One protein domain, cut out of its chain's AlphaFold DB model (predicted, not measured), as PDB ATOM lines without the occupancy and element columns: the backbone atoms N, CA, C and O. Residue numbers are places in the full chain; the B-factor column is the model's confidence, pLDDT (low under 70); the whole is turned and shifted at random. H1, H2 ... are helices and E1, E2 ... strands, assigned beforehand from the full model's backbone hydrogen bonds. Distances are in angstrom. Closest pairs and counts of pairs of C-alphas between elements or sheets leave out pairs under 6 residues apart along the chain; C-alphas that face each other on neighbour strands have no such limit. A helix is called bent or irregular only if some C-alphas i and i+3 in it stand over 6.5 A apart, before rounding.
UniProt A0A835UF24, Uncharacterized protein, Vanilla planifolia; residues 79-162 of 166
ATOM      1  N   LEU A  79      11.436 -12.777  52.213       98.50
ATOM      2  CA  LEU A  79      10.904 -13.761  51.280       98.50
ATOM      3  C   LEU A  79      10.676 -13.082  49.933       98.50
ATOM      4  O   LEU A  79       9.831 -12.197  49.826       98.50
ATOM      5  N   GLN A  80      11.421 -13.503  48.920       98.06
ATOM      6  CA  GLN A  80      11.222 -13.052  47.551       98.06
ATOM      7  C   GLN A  80      10.311 -14.033  46.805       98.06
ATOM      8  O   GLN A  80      10.548 -15.239  46.833       98.06
ATOM      9  N   VAL A  81       9.290 -13.506  46.136       97.75
ATOM     10  CA  VAL A  81       8.383 -14.247  45.253       97.75
ATOM     11  C   VAL A  81       8.455 -13.591  43.878       97.75
ATOM     12  O   VAL A  81       8.378 -12.370  43.778       97.75
ATOM     13  N   ALA A  82       8.635 -14.373  42.824       94.94
ATOM     14  CA  ALA A  82       8.808 -13.869  41.467       94.94
ATOM     15  C   ALA A  82       8.000 -14.725  40.490       94.94
ATOM     16  O   ALA A  82       7.766 -15.898  40.789       94.94
ATOM     17  N   ASP A  83       7.595 -14.128  39.366       93.44
ATOM     18  CA  ASP A  83       7.131 -14.838  38.166       93.44
ATOM     19  C   ASP A  83       6.014 -15.850  38.445       93.44
ATOM     20  O   ASP A  83       5.991 -16.962  37.923       93.44
ATOM     21  N   MET A  84       5.086 -15.477  39.328       93.62
ATOM     22  CA  MET A  84       4.000 -16.371  39.722       93.62
ATOM     23  C   MET A  84       2.918 -16.496  38.655       93.62
ATOM     24  O   MET A  84       2.193 -17.485  38.693       93.62
ATOM     25  N   HIS A  85       2.811 -15.506  37.752       94.81
ATOM     26  CA  HIS A  85       1.874 -15.517  36.626       94.81
ATOM     27  C   HIS A  85       0.449 -15.867  37.101       94.81
ATOM     28  O   HIS A  85      -0.185 -16.792  36.613       94.81
ATOM     29  N   TYR A  86      -0.040 -15.153  38.121       95.75
ATOM     30  CA  TYR A  86      -1.338 -15.430  38.746       95.75
ATOM     31  C   TYR A  86      -2.497 -14.870  37.904       95.75
ATOM     32  O   TYR A  86      -2.433 -13.727  37.448       95.75
ATOM     33  N   ALA A  87      -3.588 -15.605  37.732       95.69
ATOM     34  CA  ALA A  87      -4.777 -15.133  37.029       95.69
ATOM     35  C   ALA A  87      -6.031 -15.291  37.903       95.69
ATOM     36  O   ALA A  87      -6.134 -14.658  38.956       95.69
ATOM     37  N   ASP A  88      -6.993 -16.108  37.487       96.06
ATOM     38  CA  ASP A  88      -8.335 -16.169  38.059       96.06
ATOM     39  C   ASP A  88      -8.462 -17.230  39.175       96.06
ATOM     40  O   ASP A  88      -9.544 -17.763  39.459       96.06
ATOM     41  N   GLY A  89      -7.363 -17.561  39.857       95.12
ATOM     42  CA  GLY A  89      -7.417 -18.367  41.069       95.12
ATOM     43  C   GLY A  89      -7.735 -19.830  40.764       95.12
ATOM     44  O   GLY A  89      -6.928 -20.570  40.213       95.12
ATOM     45  N   ARG A  90      -8.931 -20.277  41.160       95.38
ATOM     46  CA  ARG A  90      -9.394 -21.654  40.912       95.38
ATOM     47  C   ARG A  90      -9.728 -21.905  39.441       95.38
ATOM     48  O   ARG A  90      -9.741 -23.060  39.026       95.38
ATOM     49  N   GLU A  91     -10.080 -20.858  38.700       94.44
ATOM     50  CA  GLU A  91     -10.528 -20.975  37.310       94.44
ATOM     51  C   GLU A  91      -9.362 -21.102  36.324       94.44
ATOM     52  O   GLU A  91      -9.553 -21.634  35.231       94.44
ATOM     53  N   THR A  92      -8.161 -20.679  36.720       94.81
ATOM     54  CA  THR A  92      -6.948 -20.807  35.913       94.81
ATOM     55  C   THR A  92      -6.253 -22.119  36.238       94.81
ATOM     56  O   THR A  92      -5.759 -22.314  37.348       94.81
ATOM     57  N   GLY A  93      -6.243 -23.032  35.269       93.81
ATOM     58  CA  GLY A  93      -5.497 -24.284  35.349       93.81
ATOM     59  C   GLY A  93      -4.018 -24.083  35.032       93.81
ATOM     60  O   GLY A  93      -3.656 -23.221  34.237       93.81
ATOM     61  N   CYS A  94      -3.157 -24.905  35.628       93.56
ATOM     62  CA  CYS A  94      -1.729 -24.871  35.312       93.56
ATOM     63  C   CYS A  94      -1.445 -25.396  33.898       93.56
ATOM     64  O   CYS A  94      -2.101 -26.327  33.424       93.56
ATOM     65  N   LEU A  95      -0.396 -24.860  33.280       91.44
ATOM     66  CA  LEU A  95       0.155 -25.340  32.016       91.44
ATOM     67  C   LEU A  95       1.399 -26.201  32.272       91.44
ATOM     68  O   LEU A  95       2.039 -26.081  33.315       91.44
ATOM     69  N   ASP A  96       1.718 -27.090  31.329       92.94
ATOM     70  CA  ASP A  96       2.958 -27.885  31.315       92.94
ATOM     71  C   ASP A  96       3.227 -28.727  32.580       92.94
ATOM     72  O   ASP A  96       4.370 -29.006  32.946       92.94
ATOM     73  N   VAL A  97       2.158 -29.182  33.239       94.69
ATOM     74  CA  VAL A  97       2.211 -30.157  34.339       94.69
ATOM     75  C   VAL A  97       1.908 -31.573  33.841       94.69
ATOM     76  O   VAL A  97       1.436 -31.769  32.717       94.69
ATOM     77  N   PHE A  98       2.161 -32.590  34.672       96.25
ATOM     78  CA  PHE A  98       1.843 -33.969  34.299       96.25
ATOM     79  C   PHE A  98       0.331 -34.159  34.051       96.25
ATOM     80  O   PHE A  98      -0.483 -33.470  34.676       96.25
ATOM     81  N   PRO A  99      -0.084 -35.095  33.171       95.81
ATOM     82  CA  PRO A  99      -1.493 -35.258  32.802       95.81
ATOM     83  C   PRO A  99      -2.452 -35.485  33.980       95.81
ATOM     84  O   PRO A  99      -3.589 -35.021  33.956       95.81
ATOM     85  N   ASP A 100      -1.997 -36.175  35.023       96.25
ATOM     86  CA  ASP A 100      -2.741 -36.415  36.262       96.25
ATOM     87  C   ASP A 100      -2.901 -35.147  37.122       96.25
ATOM     88  O   ASP A 100      -3.855 -35.024  37.891       96.25
ATOM     89  N   GLN A 101      -2.002 -34.177  36.963       94.12
ATOM     90  CA  GLN A 101      -2.013 -32.916  37.701       94.12
ATOM     91  C   GLN A 101      -2.873 -31.842  37.034       94.12
ATOM     92  O   GLN A 101      -3.391 -30.979  37.742       94.12
ATOM     93  N   LEU A 102      -3.094 -31.912  35.716       93.12
ATOM     94  CA  LEU A 102      -3.868 -30.915  34.958       93.12
ATOM     95  C   LEU A 102      -5.260 -30.648  35.550       93.12
ATOM     96  O   LEU A 102      -5.719 -29.515  35.575       93.12
ATOM     97  N   VAL A 103      -5.927 -31.685  36.065       91.94
ATOM     98  CA  VAL A 103      -7.297 -31.579  36.605       91.94
ATOM     99  C   VAL A 103      -7.334 -30.899  37.980       91.94
ATOM    100  O   VAL A 103      -8.373 -30.390  38.400       91.94
ATOM    101  N   THR A 104      -6.220 -30.915  38.715       94.44
ATOM    102  CA  THR A 104      -6.168 -30.465  40.118       94.44
ATOM    103  C   THR A 104      -5.326 -29.212  40.330       94.44
ATOM    104  O   THR A 104      -5.455 -28.572  41.374       94.44
ATOM    105  N   CYS A 105      -4.469 -28.867  39.371       96.56
ATOM    106  CA  CYS A 105      -3.560 -27.737  39.467       96.56
ATOM    107  C   CYS A 105      -4.246 -26.439  39.033       96.56
ATOM    108  O   CYS A 105      -4.845 -26.374  37.964       96.56
ATOM    109  N   SER A 106      -4.129 -25.411  39.869       96.88
ATOM    110  CA  SER A 106      -4.607 -24.051  39.612       96.88
ATOM    111  C   SER A 106      -3.727 -23.022  40.325       96.88
ATOM    112  O   SER A 106      -2.857 -23.405  41.115       96.88
ATOM    113  N   ASP A 107      -3.992 -21.726  40.165       96.75
ATOM    114  CA  ASP A 107      -3.260 -20.677  40.895       96.75
ATOM    115  C   ASP A 107      -3.361 -20.835  42.426       96.75
ATOM    116  O   ASP A 107      -2.490 -20.397  43.186       96.75
ATOM    117  N   LEU A 108      -4.398 -21.525  42.921       97.12
ATOM    118  CA  LEU A 108      -4.515 -21.856  44.343       97.12
ATOM    119  C   LEU A 108      -3.349 -22.716  44.848       97.12
ATOM    120  O   LEU A 108      -3.018 -22.654  46.037       97.12
ATOM    121  N   ASN A 109      -2.695 -23.488  43.979       97.12
ATOM    122  CA  ASN A 109      -1.478 -24.223  44.313       97.12
ATOM    123  C   ASN A 109      -0.334 -23.254  44.640       97.12
ATOM    124  O   ASN A 109       0.365 -23.463  45.635       97.12
ATOM    125  N   THR A 110      -0.199 -22.169  43.875       96.50
ATOM    126  CA  THR A 110       0.752 -21.078  44.131       96.50
ATOM    127  C   THR A 110       0.425 -20.366  45.440       96.50
ATOM    128  O   THR A 110       1.296 -20.229  46.302       96.50
ATOM    129  N   THR A 111      -0.844 -20.009  45.669       97.56
ATOM    130  CA  THR A 111      -1.294 -19.431  46.949       97.56
ATOM    131  C   THR A 111      -0.919 -20.338  48.121       97.56
ATOM    132  O   THR A 111      -0.271 -19.899  49.074       97.56
ATOM    133  N   ALA A 112      -1.272 -21.625  48.046       97.81
ATOM    134  CA  ALA A 112      -0.978 -22.606  49.086       97.81
ATOM    135  C   ALA A 112       0.532 -22.787  49.305       97.81
ATOM    136  O   ALA A 112       0.978 -22.929  50.445       97.81
ATOM    137  N   PHE A 113       1.328 -22.759  48.235       97.75
ATOM    138  CA  PHE A 113       2.782 -22.814  48.320       97.75
ATOM    139  C   PHE A 113       3.344 -21.620  49.098       97.75
ATOM    140  O   PHE A 113       4.057 -21.831  50.081       97.75
ATOM    141  N   ILE A 114       2.948 -20.392  48.756       98.38
ATOM    142  CA  ILE A 114       3.397 -19.180  49.457       98.38
ATOM    143  C   ILE A 114       2.973 -19.217  50.934       98.38
ATOM    144  O   ILE A 114       3.781 -18.907  51.809       98.38
ATOM    145  N   PHE A 115       1.754 -19.679  51.249       98.44
ATOM    146  CA  PHE A 115       1.315 -19.873  52.640       98.44
ATOM    147  C   PHE A 115       2.243 -20.806  53.428       98.44
ATOM    148  O   PHE A 115       2.580 -20.519  54.582       98.44
ATOM    149  N   ARG A 116       2.653 -21.928  52.824       98.56
ATOM    150  CA  ARG A 116       3.571 -22.883  53.461       98.56
ATOM    151  C   ARG A 116       4.952 -22.273  53.673       98.56
ATOM    152  O   ARG A 116       5.496 -22.420  54.763       98.56
ATOM    153  N   VAL A 117       5.482 -21.564  52.677       98.50
ATOM    154  CA  VAL A 117       6.805 -20.930  52.766       98.50
ATOM    155  C   VAL A 117       6.816 -19.828  53.821       98.50
ATOM    156  O   VAL A 117       7.696 -19.831  54.673       98.50
ATOM    157  N   ILE A 118       5.814 -18.940  53.854       98.56
ATOM    158  CA  ILE A 118       5.722 -17.901  54.894       98.56
ATOM    159  C   ILE A 118       5.696 -18.531  56.291       98.56
ATOM    160  O   ILE A 118       6.385 -18.056  57.192       98.56
ATOM    161  N   ARG A 119       4.938 -19.619  56.479       98.25
ATOM    162  CA  ARG A 119       4.871 -20.323  57.766       98.25
ATOM    163  C   ARG A 119       6.205 -20.958  58.156       98.25
ATOM    164  O   ARG A 119       6.583 -20.873  59.320       98.25
ATOM    165  N   ALA A 120       6.875 -21.616  57.214       98.44
ATOM    166  CA  ALA A 120       8.138 -22.301  57.467       98.44
ATOM    167  C   ALA A 120       9.281 -21.310  57.723       98.44
ATOM    168  O   ALA A 120      10.064 -21.486  58.653       98.44
ATOM    169  N   GLU A 121       9.344 -20.240  56.932       97.94
ATOM    170  CA  GLU A 121      10.458 -19.299  56.959       97.94
ATOM    171  C   GLU A 121      10.272 -18.153  57.949       97.94
ATOM    172  O   GLU A 121      11.269 -17.611  58.432       97.94
ATOM    173  N   ASN A 122       9.027 -17.794  58.274       97.00
ATOM    174  CA  ASN A 122       8.679 -16.678  59.153       97.00
ATOM    175  C   ASN A 122       9.429 -15.371  58.786       97.00
ATOM    176  O   ASN A 122      10.207 -14.871  59.608       97.00
ATOM    177  N   PRO A 123       9.270 -14.842  57.554       97.94
ATOM    178  CA  PRO A 123      10.007 -13.671  57.076       97.94
ATOM    179  C   PRO A 123       9.572 -12.366  57.767       97.94
ATOM    180  O   PRO A 123       8.496 -12.280  58.350       97.94
ATOM    181  N   ASP A 124      10.412 -11.335  57.674       97.38
ATOM    182  CA  ASP A 124      10.135  -9.966  58.139       97.38
ATOM    183  C   ASP A 124       9.520  -9.074  57.048       97.38
ATOM    184  O   ASP A 124       8.862  -8.076  57.350       97.38
ATOM    185  N   LEU A 125       9.744  -9.425  55.780       97.62
ATOM    186  CA  LEU A 125       9.256  -8.714  54.598       97.62
ATOM    187  C   LEU A 125       9.017  -9.716  53.465       97.62
ATOM    188  O   LEU A 125       9.849 -10.596  53.236       97.62
ATOM    189  N   VAL A 126       7.918  -9.547  52.731       98.25
ATOM    190  CA  VAL A 126       7.677 -10.257  51.466       98.25
ATOM    191  C   VAL A 126       7.875  -9.290  50.298       98.25
ATOM    192  O   VAL A 126       7.335  -8.186  50.315       98.25
ATOM    193  N   VAL A 127       8.648  -9.678  49.288       98.00
ATOM    194  CA  VAL A 127       8.875  -8.860  48.090       98.00
ATOM    195  C   VAL A 127       8.458  -9.643  46.856       98.00
ATOM    196  O   VAL A 127       9.021 -10.696  46.572       98.00
ATOM    197  N   PHE A 128       7.493  -9.102  46.120       97.75
ATOM    198  CA  PHE A 128       7.034  -9.632  44.842       97.75
ATOM    199  C   PHE A 128       7.795  -8.935  43.709       97.75
ATOM    200  O   PHE A 128       7.682  -7.718  43.561       97.75
ATOM    201  N   THR A 129       8.632  -9.647  42.956       95.38
ATOM    202  CA  THR A 129       9.666  -9.016  42.108       95.38
ATOM    203  C   THR A 129       9.343  -8.893  40.623       95.38
ATOM    204  O   THR A 129      10.218  -8.485  39.868       95.38
ATOM    205  N   GLY A 130       8.116  -9.173  40.194       92.12
ATOM    206  CA  GLY A 130       7.727  -9.034  38.791       92.12
ATOM    207  C   GLY A 130       6.807 -10.156  38.345       92.12
ATOM    208  O   GLY A 130       6.618 -11.124  39.078       92.12
ATOM    209  N   ASP A 131       6.200  -9.957  37.176       92.06
ATOM    210  CA  ASP A 131       5.308 -10.894  36.487       92.06
ATOM    211  C   ASP A 131       4.318 -11.573  37.445       92.06
ATOM    212  O   ASP A 131       4.152 -12.789  37.541       92.06
ATOM    213  N   ASN A 132       3.688 -10.710  38.242       93.31
ATOM    214  CA  ASN A 132       2.797 -11.111  39.320       93.31
ATOM    215  C   ASN A 132       1.482 -11.685  38.785       93.31
ATOM    216  O   ASN A 132       0.860 -12.499  39.459       93.31
ATOM    217  N   ILE A 133       1.053 -11.253  37.598       92.31
ATOM    218  CA  ILE A 133      -0.181 -11.719  36.970       92.31
ATOM    219  C   ILE A 133       0.083 -12.259  35.575       92.31
ATOM    220  O   ILE A 133       0.998 -11.781  34.909       92.31
ATOM    221  N   PHE A 134      -0.740 -13.208  35.139       85.88
ATOM    222  CA  PHE A 134      -0.721 -13.699  33.766       85.88
ATOM    223  C   PHE A 134      -1.619 -12.827  32.895       85.88
ATOM    224  O   PHE A 134      -2.837 -12.798  33.079       85.88
ATOM    225  N   GLY A 135      -1.021 -12.077  31.966       79.31
ATOM    226  CA  GLY A 135      -1.744 -11.047  31.221       79.31
ATOM    227  C   GLY A 135      -2.914 -11.583  30.392       79.31
ATOM    228  O   GLY A 135      -3.989 -10.988  30.403       79.31
ATOM    229  N   PHE A 136      -2.719 -12.700  29.687       76.00
ATOM    230  CA  PHE A 136      -3.724 -13.241  28.764       76.00
ATOM    231  C   PHE A 136      -4.914 -13.917  29.460       76.00
ATOM    232  O   PHE A 136      -6.034 -13.771  28.972       76.00
ATOM    233  N   ASP A 137      -4.698 -14.597  30.593       77.06
ATOM    234  CA  ASP A 137      -5.761 -15.368  31.265       77.06
ATOM    235  C   ASP A 137      -6.354 -14.674  32.497       77.06
ATOM    236  O   ASP A 137      -7.267 -15.212  33.110       77.06
ATOM    237  N   SER A 138      -5.876 -13.486  32.878       88.31
ATOM    238  CA  SER A 138      -6.461 -12.717  33.981       88.31
ATOM    239  C   SER A 138      -7.636 -11.866  33.490       88.31
ATOM    240  O   SER A 138      -7.432 -10.816  32.874       88.31
ATOM    241  N   LYS A 139      -8.872 -12.234  33.850       91.81
ATOM    242  CA  LYS A 139     -10.078 -11.446  33.511       91.81
ATOM    243  C   LYS A 139     -10.118 -10.097  34.228       91.81
ATOM    244  O   LYS A 139     -10.619  -9.117  33.677       91.81
ATOM    245  N   ASP A 140      -9.595 -10.044  35.452       93.12
ATOM    246  CA  ASP A 140      -9.528  -8.835  36.277       93.12
ATOM    247  C   ASP A 140      -8.179  -8.745  36.994       93.12
ATOM    248  O   ASP A 140      -7.979  -9.304  38.072       93.12
ATOM    249  N   ALA A 141      -7.262  -7.974  36.409       91.81
ATOM    250  CA  ALA A 141      -5.905  -7.800  36.923       91.81
ATOM    251  C   ALA A 141      -5.851  -7.327  38.388       91.81
ATOM    252  O   ALA A 141      -4.927  -7.692  39.117       91.81
ATOM    253  N   ALA A 142      -6.817  -6.517  38.836       93.31
ATOM    254  CA  ALA A 142      -6.835  -6.026  40.210       93.31
ATOM    255  C   ALA A 142      -7.216  -7.147  41.184       93.31
ATOM    256  O   ALA A 142      -6.563  -7.315  42.215       93.31
ATOM    257  N   ASN A 143      -8.231  -7.943  40.844       94.81
ATOM    258  CA  ASN A 143      -8.610  -9.110  41.638       94.81
ATOM    259  C   ASN A 143      -7.516 -10.185  41.641       94.81
ATOM    260  O   ASN A 143      -7.212 -10.716  42.710       94.81
ATOM    261  N   SER A 144      -6.860 -10.424  40.504       94.94
ATOM    262  CA  SER A 144      -5.718 -11.338  40.393       94.94
ATOM    263  C   SER A 144      -4.565 -10.905  41.302       94.94
ATOM    264  O   SER A 144      -4.087 -11.698  42.110       94.94
ATOM    265  N   LEU A 145      -4.172  -9.622  41.283       94.56
ATOM    266  CA  LEU A 145      -3.148  -9.090  42.197       94.56
ATOM    267  C   LEU A 145      -3.565  -9.202  43.671       94.56
ATOM    268  O   LEU A 145      -2.750  -9.577  44.514       94.56
ATOM    269  N   ASN A 146      -4.829  -8.905  43.993       95.81
ATOM    270  CA  ASN A 146      -5.346  -9.043  45.356       95.81
ATOM    271  C   ASN A 146      -5.242 -10.494  45.850       95.81
ATOM    272  O   ASN A 146      -4.807 -10.723  46.980       95.81
ATOM    273  N   ALA A 147      -5.605 -11.468  45.011       96.00
ATOM    274  CA  ALA A 147      -5.496 -12.891  45.321       96.00
ATOM    275  C   ALA A 147      -4.033 -13.337  45.455       96.00
ATOM    276  O   ALA A 147      -3.675 -14.037  46.406       96.00
ATOM    277  N   ALA A 148      -3.170 -12.874  44.555       95.81
ATOM    278  CA  ALA A 148      -1.763 -13.236  44.534       95.81
ATOM    279  C   ALA A 148      -0.997 -12.707  45.763       95.81
ATOM    280  O   ALA A 148      -0.165 -13.409  46.343       95.81
ATOM    281  N   PHE A 149      -1.326 -11.499  46.234       97.19
ATOM    282  CA  PHE A 149      -0.733 -10.900  47.438       97.19
ATOM    283  C   PHE A 149      -1.444 -11.288  48.742       97.19
ATOM    284  O   PHE A 149      -0.922 -11.023  49.833       97.19
ATOM    285  N   ALA A 150      -2.597 -11.964  48.663       97.56
ATOM    286  CA  ALA A 150      -3.392 -12.372  49.820       97.56
ATOM    287  C   ALA A 150      -2.595 -13.119  50.908       97.56
ATOM    288  O   ALA A 150      -2.843 -12.845  52.085       97.56
ATOM    289  N   PRO A 151      -1.615 -14.000  50.599       98.12
ATOM    290  CA  PRO A 151      -0.811 -14.642  51.635       98.12
ATOM    291  C   PRO A 151      -0.079 -13.639  52.536       98.12
ATOM    292  O   PRO A 151      -0.167 -13.736  53.759       98.12
ATOM    293  N   ALA A 152       0.593 -12.633  51.968       97.62
ATOM    294  CA  ALA A 152       1.319 -11.636  52.757       97.62
ATOM    295  C   ALA A 152       0.366 -10.802  53.633       97.62
ATOM    296  O   ALA A 152       0.648 -10.558  54.811       97.62
ATOM    297  N   VAL A 153      -0.799 -10.439  53.082       97.19
ATOM    298  CA  VAL A 153      -1.858  -9.709  53.796       97.19
ATOM    299  C   VAL A 153      -2.426 -10.541  54.950       97.19
ATOM    300  O   VAL A 153      -2.562 -10.034  56.064       97.19
ATOM    301  N   ALA A 154      -2.702 -11.827  54.722       97.69
ATOM    302  CA  ALA A 154      -3.266 -12.731  55.721       97.69
ATOM    303  C   ALA A 154      -2.341 -12.915  56.936       97.69
ATOM    304  O   ALA A 154      -2.807 -12.917  58.078       97.69
ATOM    305  N   PHE A 155      -1.026 -12.999  56.711       96.81
ATOM    306  CA  PHE A 155      -0.028 -13.046  57.787       96.81
ATOM    307  C   PHE A 155       0.297 -11.674  58.397       96.81
ATOM    308  O   PHE A 155       1.081 -11.605  59.343       96.81
ATOM    309  N   LYS A 156      -0.317 -10.587  57.902       95.56
ATOM    310  CA  LYS A 156      -0.063  -9.201  58.335       95.56
ATOM    311  C   LYS A 156       1.412  -8.813  58.208       95.56
ATOM    312  O   LYS A 156       1.939  -8.064  59.034       95.56
ATOM    313  N   LEU A 157       2.077  -9.343  57.185       95.81
ATOM    314  CA  LEU A 157       3.465  -9.028  56.895       95.81
ATOM    315  C   LEU A 157       3.543  -7.744  56.069       95.81
ATOM    316  O   LEU A 157       2.720  -7.540  55.174       95.81
ATOM    317  N   PRO A 158       4.538  -6.878  56.326       96.44
ATOM    318  CA  PRO A 158       4.913  -5.859  55.364       96.44
ATOM    319  C   PRO A 158       5.237  -6.527  54.030       96.44
ATOM    320  O   PRO A 158       5.912  -7.562  53.992       96.44
ATOM    321  N   TRP A 159       4.773  -5.931  52.940       96.69
ATOM    322  CA  TRP A 159       5.077  -6.412  51.606       96.69
ATOM    323  C   TRP A 159       5.303  -5.260  50.640       96.69
ATOM    324  O   TRP A 159       4.823  -4.143  50.848       96.69
ATOM    325  N   ALA A 160       6.066  -5.544  49.596       96.56
ATOM    326  CA  ALA A 160       6.292  -4.647  48.479       96.56
ATOM    327  C   ALA A 160       6.182  -5.439  47.180       96.56
ATOM    328  O   ALA A 160       6.481  -6.632  47.155       96.56
ATOM    329  N   ALA A 161       5.770  -4.773  46.109       96.00
ATOM    330  CA  ALA A 161       5.696  -5.373  44.789       96.00
ATOM    331  C   ALA A 161       6.372  -4.470  43.757       96.00
ATOM    332  O   ALA A 161       6.248  -3.245  43.807       96.00
ATOM    333  N   VAL A 162       7.071  -5.097  42.821       94.12
ATOM    334  CA  VAL A 162       7.559  -4.497  41.583       94.12
ATOM    335  C   VAL A 162       6.642  -4.965  40.458       94.12
ATOM    336  O   VAL A 162       6.241  -6.130  40.419       94.12
TER     337      VAL A 162
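Overview. This is residues 79 to 162 of the 166 residues of an uncharacterized protein of Vanilla planifolia (UniProt A0A835UF24). A small sheet of three short parallel strands has helix H2 over one face, and the longer helix H1 runs side by side with H2 while it only grazes the sheet. Beyond the ends of E1 and E2 the chain goes into two long links with no named element, residues 82 to 106 and 129 to 140, and the first of them reaches out to Pro 99, one of the two C-alphas farthest apart. The printed part has 84 residues with two named helices and three named strands, in the order E1 H1 E2 H2 E3; the sheet's order is E1 E2 E3, all parallel. The class is mixed, helices and strands, though under half of the residues, 39 of 84, are in named elements. The whole is compact, with a radius of gyration of the C-alphas of 12.7 A and spans of 37 by 26 by 18 A.

Arrangement. Start at residues 79 to 81, strand E1, and look beside it for strand E2, residues 125 to 128. They are parallel neighbours at 13 degrees; C-alphas 80 and 127 face each other at 4.8 A, and N 79 and O 125 are within hydrogen-bond range at 2.9 A, as are N 127 and O 79 at 2.8 A. On the other side of E2 is strand E3, residues 159 to 161, parallel at 19 degrees, with N 128 and O 160 at 2.9 A and N 160 and O 126 at 3.0 A. E1 and E3 are the edge strands. Between E1 and E2 along the chain comes helix H1, residues 107 to 121, which only grazes the sheet with its residues 114 to 121; the closest C-alphas of E1 and H1 are those of Leu 79 and Ile 118, 7.6 A apart. Between E2 and E3 comes helix H2, residues 141 to 154, on one face of the sheet at a height of 10.4 A over it, which gives two layers, a sheet with a helix on one face. H2 lies over E2, and only just not over E3, on which 2 of its 14 C-alphas fall against 7 on E2; it runs along the strands, at 20 degrees to E2 on the local plane. The closest C-alphas of E2 and H2 are those of Val 126 and Ala 152, 6.6 A apart. H1 and H2 touch, H2 with residues 147 to 152 alone, at a shallow tilt of 26 degrees, the same way; the closest C-alphas are those of Phe 115 and Pro 151, 5.7 A apart. E1, H1, E2 and E2, H2, E3 are strand-helix-strand units, two parallel neighbour strands with a helix between them along the chain, each with a right-handed crossover. Every O i to N i+4 pair of H1 is within hydrogen-bond range, and 8 of 10 are in H2.

Along the chain. Find C-alpha 79 at (10.904, -13.761, 51.280), where E1 begins; it ends at residue 81. Find C-alpha 107 at (-3.260, -20.677, 40.895); from there H1 runs 21.2 A to C-alpha 121. E2 covers 10.0 A from residue 125 to 128. H2 runs 19.6 A from residue 141 to 154 and is irregular, with C-alphas 148 and 151 at 7.3 A. E3 begins at residue 159 and ends at C-alpha 161, at (5.696, -5.373, 44.789).

Size, cuts and confidence. The C-alphas farthest apart, those of Pro 99 and Asp 124, are 37.6 A apart. The printed part has no cut. The links E1 to H1, 25 residues, and E2 to H2, 12 residues, are long; H1 to E2 and H2 to E3 are tight. The mean pLDDT of the printed part is 95.0, and no printed residue is under 70.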